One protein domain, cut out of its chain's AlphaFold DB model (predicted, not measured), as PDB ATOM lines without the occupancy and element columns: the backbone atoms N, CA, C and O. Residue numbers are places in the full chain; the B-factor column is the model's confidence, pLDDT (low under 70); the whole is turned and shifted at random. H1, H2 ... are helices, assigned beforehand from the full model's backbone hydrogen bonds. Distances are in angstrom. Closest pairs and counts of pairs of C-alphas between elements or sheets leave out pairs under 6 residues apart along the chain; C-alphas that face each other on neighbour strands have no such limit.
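AT A GLANCE: This is residues 30 to 73 of the 73 residues of an uncharacterized protein of Oleispira antarctica RB-8 (UniProt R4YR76). This is a single helical hairpin: the longer helix H2 with H1 folded back beside it at a slant, the two closest near the tight turn that joins them, and residues 68 to 73 sticking out. The printed part has 44 residues with two named helices, H1 then H2, and no named strand; its class is all helix. It is only just compact, close to loose, with a radius of gyration of the C-alphas of 11.1 A, and only just a rod, spanning 34 by 17 by 12 A.

HOW THE PARTS SIT: Look first at H2, residues 52 to 71, where every O i to N i+4 pair is within hydrogen-bond range. H1, residues 30 to 46, has 11 of 13 such pairs within range and a kink of 25 degrees near residue 37. The helices touch, the closest C-alphas being those of Tyr 46 and Ala 55, 5.1 A apart. They run opposite ways at a steep tilt of 37 degrees, only just past shallow.

IN THESE COORDINATES: Find C-alpha 52 at (11.248, 34.265, -25.999); from there H2 runs 28.5 A to C-alpha 71 at (31.395, 23.365, -42.970). H1 starts at C-alpha 30, (36.051, 28.841, -31.466), and runs 24.5 A to C-alpha 46.

THE WHOLE: The C-alphas farthest apart, those of Lys 48 and Gln 73, are 34.3 A apart. The printed part has no cut, and pLDDT is under 70 at residues 30 to 33 and 70 to 73.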
ATOM      1  N   ASP A  30      35.800  27.490 -30.953       59.88
ATOM      2  CA  ASP A  30      36.051  28.841 -31.466       59.88
ATOM      3  C   ASP A  30      34.804  29.420 -32.139       59.88
ATOM      4  O   ASP A  30      34.446  30.577 -31.939       59.88
ATOM      5  N   LEU A  31      34.042  28.556 -32.802       62.34
ATOM      6  CA  LEU A  31      32.771  28.897 -33.421       62.34
ATOM      7  C   LEU A  31      31.676  29.139 -32.373       62.34
ATOM      8  O   LEU A  31      30.817  29.981 -32.583       62.34
ATOM      9  N   LEU A  32      31.738  28.480 -31.207       63.81
ATOM     10  CA  LEU A  32      30.912  28.813 -30.037       63.81
ATOM     11  C   LEU A  32      31.207  30.227 -29.528       63.81
ATOM     12  O   LEU A  32      30.268  30.953 -29.215       63.81
ATOM     13  N   LYS A  33      32.485  30.629 -29.457       68.06
ATOM     14  CA  LYS A  33      32.867  31.977 -29.006       68.06
ATOM     15  C   LYS A  33      32.376  33.064 -29.957       68.06
ATOM     16  O   LYS A  33      31.929  34.103 -29.485       68.06
ATOM     17  N   GLU A  34      32.428  32.824 -31.265       71.38
ATOM     18  CA  GLU A  34      31.917  33.768 -32.269       71.38
ATOM     19  C   GLU A  34      30.387  33.736 -32.386       71.38
ATOM     20  O   GLU A  34      29.746  34.774 -32.552       71.38
ATOM     21  N   ALA A  35      29.771  32.561 -32.241       75.81
ATOM     22  CA  ALA A  35      28.323  32.402 -32.310       75.81
ATOM     23  C   ALA A  35      27.604  33.011 -31.103       75.81
ATOM     24  O   ALA A  35      26.468  33.450 -31.242       75.81
ATOM     25  N   GLN A  36      28.232  33.049 -29.927       79.38
ATOM     26  CA  GLN A  36      27.610  33.536 -28.696       79.38
ATOM     27  C   GLN A  36      27.164  35.015 -28.759       79.38
ATOM     28  O   GLN A  36      25.991  35.274 -28.480       79.38
ATOM     29  N   PRO A  37      28.000  35.994 -29.169       85.25
ATOM     30  CA  PRO A  37      27.552  37.380 -29.327       85.25
ATOM     31  C   PRO A  37      26.518  37.544 -30.452       85.25
ATOM     32  O   PRO A  37      25.588  38.342 -30.324       85.25
ATOM     33  N   LEU A  38      26.626  36.757 -31.528       83.44
ATOM     34  CA  LEU A  38      25.642  36.748 -32.617       83.44
ATOM     35  C   LEU A  38      24.285  36.206 -32.156       83.44
ATOM     36  O   LEU A  38      23.243  36.754 -32.512       83.44
ATOM     37  N   TYR A  39      24.293  35.156 -31.333       83.62
ATOM     38  CA  TYR A  39      23.095  34.598 -30.717       83.62
ATOM     39  C   TYR A  39      22.424  35.617 -29.803       83.62
ATOM     40  O   TYR A  39      21.217  35.819 -29.894       83.62
ATOM     41  N   GLN A  40      23.213  36.293 -28.967       86.69
ATOM     42  CA  GLN A  40      22.713  37.299 -28.036       86.69
ATOM     43  C   GLN A  40      22.070  38.475 -28.780       86.69
ATOM     44  O   GLN A  40      20.941  38.847 -28.481       86.69
ATOM     45  N   THR A  41      22.744  38.981 -29.816       90.06
ATOM     46  CA  THR A  41      22.220  40.059 -30.670       90.06
ATOM     47  C   THR A  41      20.922  39.635 -31.357       90.06
ATOM     48  O   THR A  41      19.955  40.389 -31.403       90.06
ATOM     49  N   CYS A  42      20.874  38.399 -31.861       86.94
ATOM     50  CA  CYS A  42      19.677  37.855 -32.488       86.94
ATOM     51  C   CYS A  42      18.503  37.772 -31.504       86.94
ATOM     52  O   CYS A  42      17.390  38.161 -31.856       86.94
ATOM     53  N   LEU A  43      18.742  37.315 -30.272       87.44
ATOM     54  CA  LEU A  43      17.707  37.278 -29.240       87.44
ATOM     55  C   LEU A  43      17.191  38.679 -28.914       87.44
ATOM     56  O   LEU A  43      15.979  38.866 -28.856       87.44
ATOM     57  N   ASP A  44      18.080  39.654 -28.739       91.19
ATOM     58  CA  ASP A  44      17.696  41.028 -28.405       91.19
ATOM     59  C   ASP A  44      16.850  41.678 -29.507       91.19
ATOM     60  O   ASP A  44      15.931  42.443 -29.212       91.19
ATOM     61  N   ASP A  45      17.112  41.353 -30.773       89.00
ATOM     62  CA  ASP A  45      16.293  41.822 -31.890       89.00
ATOM     63  C   ASP A  45      14.956  41.091 -31.991       89.00
ATOM     64  O   ASP A  45      13.916  41.729 -32.144       89.00
ATOM     65  N   TYR A  46      14.955  39.765 -31.867       85.44
ATOM     66  CA  TYR A  46      13.748  38.965 -32.061       85.44
ATOM     67  C   TYR A  46      12.746  39.159 -30.916       85.44
ATOM     68  O   TYR A  46      11.545  39.284 -31.166       85.44
ATOM     69  N   LYS A  47      13.217  39.310 -29.674       88.12
ATOM     70  CA  LYS A  47      12.364  39.580 -28.501       88.12
ATOM     71  C   LYS A  47      11.557  40.878 -28.597       88.12
ATOM     72  O   LYS A  47      10.598  41.054 -27.854       88.12
ATOM     73  N   LYS A  48      11.911  41.789 -29.511       91.44
ATOM     74  CA  LYS A  48      11.124  43.006 -29.779       91.44
ATOM     75  C   LYS A  48       9.805  42.705 -30.490       91.44
ATOM     76  O   LYS A  48       8.893  43.524 -30.437       91.44
ATOM     77  N   THR A  49       9.716  41.572 -31.185       89.50
ATOM     78  CA  THR A  49       8.612  41.268 -32.108       89.50
ATOM     79  C   THR A  49       7.962  39.909 -31.882       89.50
ATOM     80  O   THR A  49       6.902  39.662 -32.449       89.50
ATOM     81  N   MET A  50       8.574  39.019 -31.096       90.06
ATOM     82  CA  MET A  50       8.050  37.677 -30.832       90.06
ATOM     83  C   MET A  50       8.382  37.183 -29.425       90.06
ATOM     84  O   MET A  50       9.134  37.830 -28.689       90.06
ATOM     85  N   SER A  51       7.807  36.040 -29.050       91.19
ATOM     86  CA  SER A  51       8.044  35.432 -27.743       91.19
ATOM     87  C   SER A  51       9.481  34.925 -27.587       91.19
ATOM     88  O   SER A  51      10.185  34.639 -28.557       91.19
ATOM     89  N   ASP A  52       9.916  34.773 -26.337       81.75
ATOM     90  CA  ASP A  52      11.248  34.265 -25.999       81.75
ATOM     91  C   ASP A  52      11.546  32.890 -26.626       81.75
ATOM     92  O   ASP A  52      12.688  32.625 -27.003       81.75
ATOM     93  N   ASP A  53      10.541  32.020 -26.745       84.06
ATOM     94  CA  ASP A  53      10.693  30.694 -27.354       84.06
ATOM     95  C   ASP A  53      10.870  30.770 -28.872       84.06
ATOM     96  O   ASP A  53      11.805  30.173 -29.410       84.06
ATOM     97  N   GLU A  54      10.050  31.574 -29.548       81.69
ATOM     98  CA  GLU A  54      10.165  31.805 -30.994       81.69
ATOM     99  C   GLU A  54      11.510  32.456 -31.346       81.69
ATOM    100  O   GLU A  54      12.178  32.050 -32.302       81.69
ATOM    101  N   ALA A  55      11.969  33.406 -30.524       84.31
ATOM    102  CA  ALA A  55      13.279  34.030 -30.674       84.31
ATOM    103  C   ALA A  55      14.413  32.999 -30.539       84.31
ATOM    104  O   ALA A  55      15.332  32.962 -31.362       84.31
ATOM    105  N   ARG A  56      14.343  32.114 -29.533       84.00
ATOM    106  CA  ARG A  56      15.341  31.053 -29.326       84.00
ATOM    107  C   ARG A  56      15.405  30.080 -30.496       84.00
ATOM    108  O   ARG A  56      16.516  29.749 -30.927       84.00
ATOM    109  N   GLU A  57      14.263  29.626 -31.011       85.44
ATOM    110  CA  GLU A  57      14.221  28.723 -32.168       85.44
ATOM    111  C   GLU A  57      14.781  29.389 -33.426       85.44
ATOM    112  O   GLU A  57      15.669  28.822 -34.071       85.44
ATOM    113  N   ALA A  58      14.337  30.608 -33.740       86.56
ATOM    114  CA  ALA A  58      14.776  31.326 -34.932       86.56
ATOM    115  C   ALA A  58      16.290  31.595 -34.920       86.56
ATOM    116  O   ALA A  58      16.990  31.321 -35.902       86.56
ATOM    117  N   CYS A  59      16.828  32.058 -33.789       85.50
ATOM    118  CA  CYS A  59      18.258  32.325 -33.647       85.50
ATOM    119  C   CYS A  59      19.099  31.042 -33.703       85.50
ATOM    120  O   CYS A  59      20.168  31.020 -34.319       85.50
ATOM    121  N   THR A  60      18.597  29.945 -33.129       83.62
ATOM    122  CA  THR A  60      19.265  28.636 -33.183       83.62
ATOM    123  C   THR A  60      19.289  28.072 -34.603       83.62
ATOM    124  O   THR A  60      20.318  27.559 -35.054       83.62
ATOM    125  N   ALA A  61      18.182  28.194 -35.340       85.69
ATOM    126  CA  ALA A  61      18.096  27.770 -36.733       85.69
ATOM    127  C   ALA A  61      19.077  28.552 -37.620       85.69
ATOM    128  O   ALA A  61      19.828  27.945 -38.388       85.69
ATOM    129  N   LYS A  62      19.146  29.878 -37.442       82.56
ATOM    130  CA  LYS A  62      20.051  30.764 -38.189       82.56
ATOM    131  C   LYS A  62      21.525  30.428 -37.956       82.56
ATOM    132  O   LYS A  62      22.306  30.371 -38.910       82.56
ATOM    133  N   LEU A  63      21.911  30.143 -36.711       81.38
ATOM    134  CA  LEU A  63      23.268  29.688 -36.387       81.38
ATOM    135  C   LEU A  63      23.590  28.337 -37.022       81.38
ATOM    136  O   LEU A  63      24.660  28.165 -37.601       81.38
ATOM    137  N   LYS A  64      22.659  27.381 -36.956       80.25
ATOM    138  CA  LYS A  64      22.849  26.046 -37.535       80.25
ATOM    139  C   LYS A  64      22.992  26.094 -39.057       80.25
ATOM    140  O   LYS A  64      23.795  25.349 -39.616       80.25
ATOM    141  N   GLU A  65      22.230  26.953 -39.728       81.25
ATOM    142  CA  GLU A  65      22.359  27.180 -41.170       81.25
ATOM    143  C   GLU A  65      23.704  27.828 -41.516       81.25
ATOM    144  O   GLU A  65      24.380  27.383 -42.444       81.25
ATOM    145  N   SER A  66      24.122  28.826 -40.733       76.25
ATOM    146  CA  SER A  66      25.415  29.496 -40.912       76.25
ATOM    147  C   SER A  66      26.573  28.512 -40.751       76.25
ATOM    148  O   SER A  66      27.455  28.462 -41.602       76.25
ATOM    149  N   TYR A  67      26.521  27.648 -39.732       74.38
ATOM    150  CA  TYR A  67      27.505  26.585 -39.536       74.38
ATOM    151  C   TYR A  67      27.550  25.620 -40.720       74.38
ATOM    152  O   TYR A  67      28.619  25.383 -41.271       74.38
ATOM    153  N   LYS A  68      26.390  25.122 -41.174       76.00
ATOM    154  CA  LYS A  68      26.317  24.226 -42.338       76.00
ATOM    155  C   LYS A  68      26.938  24.843 -43.590       76.00
ATOM    156  O   LYS A  68      27.605  24.124 -44.319       76.00
ATOM    157  N   LYS A  69      26.724  26.138 -43.849       74.06
ATOM    158  CA  LYS A  69      27.323  26.831 -45.004       74.06
ATOM    159  C   LYS A  69      28.846  26.888 -44.920       74.06
ATOM    160  O   LYS A  69      29.501  26.758 -45.944       74.06
ATOM    161  N   VAL A  70      29.389  27.072 -43.718       69.94
ATOM    162  CA  VAL A  70      30.838  27.155 -43.493       69.94
ATOM    163  C   VAL A  70      31.491  25.771 -43.529       69.94
ATOM    164  O   VAL A  70      32.578  25.635 -44.070       69.94
ATOM    165  N   THR A  71      30.836  24.731 -43.006       69.25
ATOM    166  CA  THR A  71      31.395  23.365 -42.970       69.25
ATOM    167  C   THR A  71      31.093  22.509 -44.197       69.25
ATOM    168  O   THR A  71      31.568  21.382 -44.268       69.25
ATOM    169  N   ALA A  72      30.237  22.973 -45.110       65.12
ATOM    170  CA  ALA A  72      29.962  22.295 -46.379       65.12
ATOM    171  C   ALA A  72      30.913  22.725 -47.514       65.12
ATOM    172  O   ALA A  72      30.713  22.284 -48.645       65.12
ATOM    173  N   GLN A  73      31.888  23.597 -47.222       46.78
ATOM    174  CA  GLN A  73      32.994  23.934 -48.123       46.78
ATOM    175  C   GLN A  73      34.137  22.929 -48.011       46.78
ATOM    176  O   GLN A  73      34.397  22.456 -46.881       46.78
TER     177      GLN A  73